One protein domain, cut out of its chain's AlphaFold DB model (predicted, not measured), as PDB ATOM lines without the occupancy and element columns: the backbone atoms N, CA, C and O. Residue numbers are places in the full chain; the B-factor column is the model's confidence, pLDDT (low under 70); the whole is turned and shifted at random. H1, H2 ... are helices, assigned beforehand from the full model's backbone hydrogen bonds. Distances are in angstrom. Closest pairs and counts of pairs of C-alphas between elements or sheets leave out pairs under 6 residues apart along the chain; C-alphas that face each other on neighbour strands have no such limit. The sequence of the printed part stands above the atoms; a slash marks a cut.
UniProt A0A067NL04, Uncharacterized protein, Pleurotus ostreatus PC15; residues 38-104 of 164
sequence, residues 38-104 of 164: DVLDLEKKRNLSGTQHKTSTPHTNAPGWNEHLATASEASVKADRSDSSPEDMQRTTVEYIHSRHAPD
ATOM      1  N   ASP A  38     109.429 136.437 242.420       91.81
ATOM      2  CA  ASP A  38     109.612 137.185 241.175       91.81
ATOM      3  C   ASP A  38     111.100 137.272 240.808       91.81
ATOM      4  O   ASP A  38     111.491 137.039 239.659       91.81
ATOM      5  N   VAL A  39     111.956 137.521 241.804       90.00
ATOM      6  CA  VAL A  39     113.419 137.533 241.644       90.00
ATOM      7  C   VAL A  39     113.930 136.148 241.245       90.00
ATOM      8  O   VAL A  39     114.744 136.027 240.325       90.00
ATOM      9  N   LEU A  40     113.418 135.097 241.893       89.38
ATOM     10  CA  LEU A  40     113.775 133.712 241.589       89.38
ATOM     11  C   LEU A  40     113.410 133.324 240.153       89.38
ATOM     12  O   LEU A  40     114.221 132.708 239.460       89.38
ATOM     13  N   ASP A  41     112.223 133.700 239.682       91.94
ATOM     14  CA  ASP A  41     111.768 133.381 238.331       91.94
ATOM     15  C   ASP A  41     112.531 134.158 237.255       91.94
ATOM     16  O   ASP A  41     112.881 133.588 236.216       91.94
ATOM     17  N   LEU A  42     112.820 135.440 237.487       90.00
ATOM     18  CA  LEU A  42     113.637 136.249 236.581       90.00
ATOM     19  C   LEU A  42     115.045 135.672 236.443       90.00
ATOM     20  O   LEU A  42     115.536 135.477 235.325       90.00
ATOM     21  N   GLU A  43     115.674 135.344 237.566       88.38
ATOM     22  CA  GLU A  43     117.028 134.813 237.569       88.38
ATOM     23  C   GLU A  43     117.071 133.390 236.997       88.38
ATOM     24  O   GLU A  43     117.950 133.052 236.204       88.38
ATOM     25  N   LYS A  44     116.070 132.552 237.281       90.62
ATOM     26  CA  LYS A  44     115.930 131.227 236.662       90.62
ATOM     27  C   LYS A  44     115.772 131.312 235.144       90.62
ATOM     28  O   LYS A  44     116.428 130.556 234.426       90.62
ATOM     29  N   LYS A  45     114.950 132.236 234.633       91.12
ATOM     30  CA  LYS A  45     114.813 132.482 233.183       91.12
ATOM     31  C   LYS A  45     116.143 132.916 232.568       91.12
ATOM     32  O   LYS A  45     116.515 132.411 231.510       91.12
ATOM     33  N   ARG A  46     116.889 133.790 233.251       86.75
ATOM     34  CA  ARG A  46     118.226 134.222 232.826       86.75
ATOM     35  C   ARG A  46     119.207 133.044 232.745       86.75
ATOM     36  O   ARG A  46     119.835 132.878 231.700       86.75
ATOM     37  N   ASN A  47     119.254 132.175 233.757       86.94
ATOM     38  CA  ASN A  47     120.075 130.956 233.733       86.94
ATOM     39  C   ASN A  47     119.715 130.043 232.551       86.94
ATOM     40  O   ASN A  47     120.597 129.588 231.829       86.94
ATOM     41  N   LEU A  48     118.418 129.804 232.324       88.69
ATOM     42  CA  LEU A  48     117.942 128.952 231.227       88.69
ATOM     43  C   LEU A  48     118.248 129.541 229.843       88.69
ATOM     44  O   LEU A  48     118.460 128.792 228.895       88.69
ATOM     45  N   SER A  49     118.292 130.870 229.722       86.62
ATOM     46  CA  SER A  49     118.652 131.557 228.476       86.62
ATOM     47  C   SER A  49     120.151 131.505 228.142       86.62
ATOM     48  O   SER A  49     120.540 131.896 227.046       86.62
ATOM     49  N   GLY A  50     121.008 131.071 229.077       76.94
ATOM     50  CA  GLY A  50     122.460 130.972 228.879       76.94
ATOM     51  C   GLY A  50     123.199 132.312 228.749       76.94
ATOM     52  O   GLY A  50     124.416 132.335 228.574       76.94
ATOM     53  N   THR A  51     122.497 133.442 228.873       72.06
ATOM     54  CA  THR A  51     123.065 134.801 228.780       72.06
ATOM     55  C   THR A  51     123.969 135.163 229.962       72.06
ATOM     56  O   THR A  51     124.704 136.142 229.907       72.06
ATOM     57  N   GLN A  52     123.957 134.355 231.023       70.56
ATOM     58  CA  GLN A  52     124.611 134.669 232.288       70.56
ATOM     59  C   GLN A  52     126.083 134.239 232.375       70.56
ATOM     60  O   GLN A  52     126.839 134.802 233.159       70.56
ATOM     61  N   HIS A  53     126.518 133.237 231.606       56.00
ATOM     62  CA  HIS A  53     127.774 132.520 231.884       56.00
ATOM     63  C   HIS A  53     129.054 133.355 231.713       56.00
ATOM     64  O   HIS A  53     130.094 132.979 232.243       56.00
ATOM     65  N   LYS A  54     128.989 134.492 231.010       61.19
ATOM     66  CA  LYS A  54     130.111 135.441 230.908       61.19
ATOM     67  C   LYS A  54     130.212 136.378 232.120       61.19
ATOM     68  O   LYS A  54     131.252 136.983 232.339       61.19
ATOM     69  N   THR A  55     129.137 136.496 232.897       60.03
ATOM     70  CA  THR A  55     128.925 137.539 233.910       60.03
ATOM     71  C   THR A  55     128.366 136.969 235.214       60.03
ATOM     72  O   THR A  55     127.602 137.662 235.891       60.03
ATOM     73  N   SER A  56     128.619 135.695 235.533       66.31
ATOM     74  CA  SER A  56     128.037 135.073 236.728       66.31
ATOM     75  C   SER A  56     128.991 135.101 237.922       66.31
ATOM     76  O   SER A  56     128.547 135.455 239.011       66.31
ATOM     77  N   THR A  57     130.287 134.811 237.732       74.88
ATOM     78  CA  THR A  57     131.296 134.867 238.805       74.88
ATOM     79  C   THR A  57     132.710 135.174 238.294       74.88
ATOM     80  O   THR A  57     133.118 134.648 237.259       74.88
ATOM     81  N   PRO A  58     133.518 135.945 239.052       78.44
ATOM     82  CA  PRO A  58     134.950 136.121 238.778       78.44
ATOM     83  C   PRO A  58     135.811 134.934 239.260       78.44
ATOM     84  O   PRO A  58     137.032 134.947 239.123       78.44
ATOM     85  N   HIS A  59     135.195 133.916 239.872       78.75
ATOM     86  CA  HIS A  59     135.888 132.811 240.530       78.75
ATOM     87  C   HIS A  59     136.140 131.637 239.573       78.75
ATOM     88  O   HIS A  59     135.206 131.039 239.036       78.75
ATOM     89  N   THR A  60     137.407 131.243 239.424       81.56
ATOM     90  CA  THR A  60     137.837 130.138 238.544       81.56
ATOM     91  C   THR A  60     137.356 128.764 239.015       81.56
ATOM     92  O   THR A  60     137.083 127.883 238.204       81.56
ATOM     93  N   ASN A  61     137.211 128.578 240.326       80.75
ATOM     94  CA  ASN A  61     136.794 127.327 240.966       80.75
ATOM     95  C   ASN A  61     135.263 127.102 240.947       80.75
ATOM     96  O   ASN A  61     134.774 126.092 241.469       80.75
ATOM     97  N   ALA A  62     134.492 128.032 240.377       82.44
ATOM     98  CA  ALA A  62     133.033 127.993 240.364       82.44
ATOM     99  C   ALA A  62     132.442 128.561 239.053       82.44
ATOM    100  O   ALA A  62     131.694 129.543 239.098       82.44
ATOM    101  N   PRO A  63     132.745 127.954 237.885       80.00
ATOM    102  CA  PRO A  63     132.185 128.400 236.614       80.00
ATOM    103  C   PRO A  63     130.668 128.189 236.595       80.00
ATOM    104  O   PRO A  63     130.175 127.117 236.948       80.00
ATOM    105  N   GLY A  64     129.919 129.215 236.188       79.25
ATOM    106  CA  GLY A  64     128.456 129.148 236.107       79.25
ATOM    107  C   GLY A  64     127.742 129.134 237.461       79.25
ATOM    108  O   GLY A  64     126.538 128.896 237.507       79.25
ATOM    109  N   TRP A  65     128.458 129.394 238.558       85.88
ATOM    110  CA  TRP A  65     127.826 129.651 239.846       85.88
ATOM    111  C   TRP A  65     127.034 130.967 239.775       85.88
ATOM    112  O   TRP A  65     127.428 131.896 239.067       85.88
ATOM    113  N   ASN A  66     125.887 131.021 240.451       86.56
ATOM    114  CA  ASN A  66     124.979 132.163 240.431       86.56
ATOM    115  C   ASN A  66     124.772 132.670 241.856       86.56
ATOM    116  O   ASN A  66     124.027 132.071 242.628       86.56
ATOM    117  N   GLU A  67     125.409 133.790 242.186       81.88
ATOM    118  CA  GLU A  67     125.339 134.404 243.514       81.88
ATOM    119  C   GLU A  67     123.906 134.780 243.929       81.88
ATOM    120  O   GLU A  67     123.556 134.677 245.103       81.88
ATOM    121  N   HIS A  68     123.048 135.150 242.974       83.56
ATOM    122  CA  HIS A  68     121.675 135.573 243.247       83.56
ATOM    123  C   HIS A  68     120.722 134.416 243.557       83.56
ATOM    124  O   HIS A  68     119.676 134.658 244.148       83.56
ATOM    125  N   LEU A  69     121.063 133.179 243.179       86.00
ATOM    126  CA  LEU A  69     120.312 131.970 243.555       86.00
ATOM    127  C   LEU A  69     120.997 131.161 244.658       86.00
ATOM    128  O   LEU A  69     120.376 130.296 245.276       86.00
ATOM    129  N   ALA A  70     122.286 131.398 244.873       86.12
ATOM    130  CA  ALA A  70     123.069 130.658 245.835       86.12
ATOM    131  C   ALA A  70     122.664 130.989 247.272       86.12
ATOM    132  O   ALA A  70     122.286 132.108 247.629       86.12
ATOM    133  N   THR A  71     122.820 129.994 248.137       86.69
ATOM    134  CA  THR A  71     122.712 130.205 249.583       86.69
ATOM    135  C   THR A  71     124.003 130.812 250.136       86.69
ATOM    136  O   THR A  71     125.089 130.580 249.602       86.69
ATOM    137  N   ALA A  72     123.923 131.522 251.268       83.44
ATOM    138  CA  ALA A  72     125.110 132.060 251.945       83.44
ATOM    139  C   ALA A  72     126.145 130.978 252.318       83.44
ATOM    140  O   ALA A  72     127.350 131.238 252.314       83.44
ATOM    141  N   SER A  73     125.680 129.756 252.607       80.19
ATOM    142  CA  SER A  73     126.554 128.602 252.856       80.19
ATOM    143  C   SER A  73     127.362 128.221 251.620       80.19
ATOM    144  O   SER A  73     128.561 127.973 251.708       80.19
ATOM    145  N   GLU A  74     126.720 128.197 250.454       83.75
ATOM    146  CA  GLU A  74     127.396 127.894 249.198       83.75
ATOM    147  C   GLU A  74     128.401 128.989 248.836       83.75
ATOM    148  O   GLU A  74     129.547 128.672 248.526       83.75
ATOM    149  N   ALA A  75     128.017 130.260 248.983       84.75
ATOM    150  CA  ALA A  75     128.909 131.394 248.758       84.75
ATOM    151  C   ALA A  75     130.171 131.333 249.624       84.75
ATOM    152  O   ALA A  75     131.280 131.491 249.113       84.75
ATOM    153  N   SER A  76     130.010 131.013 250.909       85.06
ATOM    154  CA  SER A  76     131.133 130.878 251.844       85.06
ATOM    155  C   SER A  76     132.088 129.761 251.410       85.06
ATOM    156  O   SER A  76     133.291 129.967 251.333       85.06
ATOM    157  N   VAL A  77     131.559 128.594 251.023       86.44
ATOM    158  CA  VAL A  77     132.380 127.462 250.558       86.44
ATOM    159  C   VAL A  77     133.119 127.776 249.255       86.44
ATOM    160  O   VAL A  77     134.207 127.244 249.026       86.44
ATOM    161  N   LYS A  78     132.539 128.594 248.371       83.31
ATOM    162  CA  LYS A  78     133.198 128.996 247.120       83.31
ATOM    163  C   LYS A  78     134.304 130.018 247.352       83.31
ATOM    164  O   LYS A  78     135.358 129.875 246.733       83.31
ATOM    165  N   ALA A  79     134.081 130.962 248.266       81.31
ATOM    166  CA  ALA A  79     135.098 131.908 248.707       81.31
ATOM    167  C   ALA A  79     136.261 131.187 249.409       81.31
ATOM    168  O   ALA A  79     137.411 131.368 249.035       81.31
ATOM    169  N   ASP A  80     135.975 130.278 250.343       85.94
ATOM    170  CA  ASP A  80     137.009 129.564 251.107       85.94
ATOM    171  C   ASP A  80     137.852 128.607 250.250       85.94
ATOM    172  O   ASP A  80     138.962 128.235 250.623       85.94
ATOM    173  N   ARG A  81     137.322 128.173 249.102       85.06
ATOM    174  CA  ARG A  81     138.023 127.297 248.154       85.06
ATOM    175  C   ARG A  81     138.834 128.055 247.106       85.06
ATOM    176  O   ARG A  81     139.259 127.428 246.134       85.06
ATOM    177  N   SER A  82     138.976 129.377 247.202       81.88
ATOM    178  CA  SER A  82     139.837 130.115 246.277       81.88
ATOM    179  C   SER A  82     141.299 129.967 246.698       81.88
ATOM    180  O   SER A  82     141.675 130.409 247.780       81.88
ATOM    181  N   ASP A  83     142.129 129.395 245.828       84.81
ATOM    182  CA  ASP A  83     143.572 129.238 246.073       84.81
ATOM    183  C   ASP A  83     144.399 130.480 245.653       84.81
ATOM    184  O   ASP A  83     145.625 130.488 245.757       84.81
ATOM    185  N   SER A  84     143.749 131.528 245.136       83.81
ATOM    186  CA  SER A  84     144.384 132.765 244.656       83.81
ATOM    187  C   SER A  84     144.800 133.698 245.795       83.81
ATOM    188  O   SER A  84     144.126 133.758 246.822       83.81
ATOM    189  N   SER A  85     145.862 134.490 245.594       89.88
ATOM    190  CA  SER A  85     146.201 135.548 246.554       89.88
ATOM    191  C   SER A  85     145.126 136.649 246.553       89.88
ATOM    192  O   SER A  85     144.438 136.843 245.542       89.88
ATOM    193  N   PRO A  86     144.974 137.401 247.658       88.75
ATOM    194  CA  PRO A  86     144.014 138.501 247.734       88.75
ATOM    195  C   PRO A  86     144.180 139.543 246.617       88.75
ATOM    196  O   PRO A  86     143.189 140.059 246.102       88.75
ATOM    197  N   GLU A  87     145.416 139.832 246.208       92.25
ATOM    198  CA  GLU A  87     145.733 140.768 245.124       92.25
ATOM    199  C   GLU A  87     145.204 140.267 243.774       92.25
ATOM    200  O   GLU A  87     144.613 141.027 243.000       92.25
ATOM    201  N   ASP A  88     145.363 138.971 243.505       89.38
ATOM    202  CA  ASP A  88     144.853 138.349 242.286       89.38
ATOM    203  C   ASP A  88     143.326 138.343 242.257       89.38
ATOM    204  O   ASP A  88     142.738 138.675 241.229       89.38
ATOM    205  N   MET A  89     142.681 138.050 243.390       86.25
ATOM    206  CA  MET A  89     141.219 138.094 243.519       86.25
ATOM    207  C   MET A  89     140.653 139.489 243.255       86.25
ATOM    208  O   MET A  89     139.610 139.636 242.615       86.25
ATOM    209  N   GLN A  90     141.327 140.529 243.748       90.62
ATOM    210  CA  GLN A  90     140.927 141.911 243.495       90.62
ATOM    211  C   GLN A  90     141.046 142.244 242.012       90.62
ATOM    212  O   GLN A  90     140.102 142.764 241.420       90.62
ATOM    213  N   ARG A  91     142.183 141.902 241.398       90.00
ATOM    214  CA  ARG A  91     142.431 142.155 239.978       90.00
ATOM    215  C   ARG A  91     141.389 141.479 239.087       90.00
ATOM    216  O   ARG A  91     140.808 142.156 238.243       90.00
ATOM    217  N   THR A  92     141.107 140.193 239.302       88.25
ATOM    218  CA  THR A  92     140.106 139.456 238.509       88.25
ATOM    219  C   THR A  92     138.695 139.989 238.727       88.25
ATOM    220  O   THR A  92     137.914 140.059 237.783       88.25
ATOM    221  N   THR A  93     138.365 140.429 239.945       86.88
ATOM    222  CA  THR A  93     137.064 141.046 240.242       86.88
ATOM    223  C   THR A  93     136.903 142.387 239.529       86.88
ATOM    224  O   THR A  93     135.856 142.645 238.940       86.88
ATOM    225  N   VAL A  94     137.935 143.235 239.537       88.44
ATOM    226  CA  VAL A  94     137.923 144.523 238.826       88.44
ATOM    227  C   VAL A  94     137.797 144.302 237.320       88.44
ATOM    228  O   VAL A  94     136.930 144.899 236.684       88.44
ATOM    229  N   GLU A  95     138.594 143.395 236.755       87.44
ATOM    230  CA  GLU A  95     138.519 143.020 235.340       87.44
ATOM    231  C   GLU A  95     137.122 142.502 234.959       87.44
ATOM    232  O   GLU A  95     136.560 142.902 233.940       87.44
ATOM    233  N   TYR A  96     136.523 141.681 235.817       83.94
ATOM    234  CA  TYR A  96     135.169 141.165 235.650       83.94
ATOM    235  C   TYR A  96     134.084 142.253 235.702       83.94
ATOM    236  O   TYR A  96     133.148 142.241 234.904       83.94
ATOM    237  N   ILE A  97     134.198 143.228 236.607       84.38
ATOM    238  CA  ILE A  97     133.267 144.366 236.664       84.38
ATOM    239  C   ILE A  97     133.378 145.196 235.381       84.38
ATOM    240  O   ILE A  97     132.360 145.597 234.812       84.38
ATOM    241  N   HIS A  98     134.598 145.424 234.895       83.31
ATOM    242  CA  HIS A  98     134.821 146.150 233.649       83.31
ATOM    243  C   HIS A  98     134.285 145.399 232.428       83.31
ATOM    244  O   HIS A  98     133.671 146.030 231.569       83.31
ATOM    245  N   SER A  99     134.457 144.077 232.353       78.75
ATOM    246  CA  SER A  99     133.952 143.281 231.229       78.75
ATOM    247  C   SER A  99     132.425 143.190 231.212       78.75
ATOM    248  O   SER A  99     131.826 143.243 230.142       78.75
ATOM    249  N   ARG A 100     131.779 143.142 232.385       75.44
ATOM    250  CA  ARG A 100     130.313 143.170 232.521       75.44
ATOM    251  C   ARG A 100     129.691 144.511 232.121       75.44
ATOM    252  O   ARG A 100     128.528 144.554 231.735       75.44
ATOM    253  N   HIS A 101     130.438 145.602 232.260       71.56
ATOM    254  CA  HIS A 101     129.973 146.961 231.984       71.56
ATOM    255  C   HIS A 101     130.738 147.616 230.836       71.56
ATOM    256  O   HIS A 101     130.910 148.841 230.844       71.56
ATOM    257  N   ALA A 102     131.202 146.817 229.867       62.62
ATOM    258  CA  ALA A 102     131.848 147.338 228.673       62.62
ATOM    259  C   ALA A 102     130.977 148.467 228.080       62.62
ATOM    260  O   ALA A 102     129.760 148.296 227.958       62.62
ATOM    261  N   PRO A 103     131.565 149.634 227.762       56.88
ATOM    262  CA  PRO A 103     130.804 150.822 227.381       56.88
ATOM    263  C   PRO A 103     129.937 150.605 226.133       56.88
ATOM    264  O   PRO A 103     128.927 151.285 225.996       56.88
ATOM    265  N   ASP A 104     130.274 149.624 225.288       60.06
ATOM    266  CA  ASP A 104     129.507 149.256 224.090       60.06
ATOM    267  C   ASP A 104     128.169 148.546 224.390       60.06
ATOM    268  O   ASP A 104     127.248 148.621 223.580       60.06
TER     269      ASP A 104
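What this domain is: This is residues 38 to 104 of the 164 residues of an uncharacterized protein of Pleurotus ostreatus PC15 (UniProt A0A067NL04). Look for a flat slab in which three helices are set round a long winding stretch, residues 49 to 71, that passes through the middle. H3, the longest helix, begins near the end of the slab far from H1 and slants back within the slab, H2 lies along an edge, and H1 stands across the thickness at the other end. The printed part has 67 residues with three named helices, in the order H1, H2, H3, and no named strand; the class is all helix. It is only just compact, close to loose, with a radius of gyration of the C-alphas of 12.9 A, and spans 36 by 35 by 16 A.

Where its parts are: Find C-alpha 86 at (144.014, 138.501, 247.734); from there H3, residues 86 to 100, runs 21.0 A to C-alpha 100 at (130.313, 143.170, 232.521). Go back along the chain to H2, residues 72 to 80, 12.2 A long. H1, residues 38 to 48, begins at C-alpha 38, (109.612, 137.185, 241.175), and is 15.4 A long.

How they stand to each other: Start from H3: it touches no helix, and H2, which comes before it by a tight link of 5 residues, is apart from it. H1 is apart from H3, and it is apart from H2 too. In H1, H2 and H3 you will find every O i to N i+4 pair within hydrogen-bond range.

The domain as a whole: Measure from Asp 38 to Ser 85: their C-alphas, 37.0 A apart, are the two farthest apart in the domain. The link from H1 to H2 is long, with 23 residues, and its C-alphas lie 2 to 16 A from the mean of the C-alphas. The printed part has no cut. In the B-factor column the mean pLDDT of the printed part is 82.0; residues 53 to 56 and 102 to 104 are under 70.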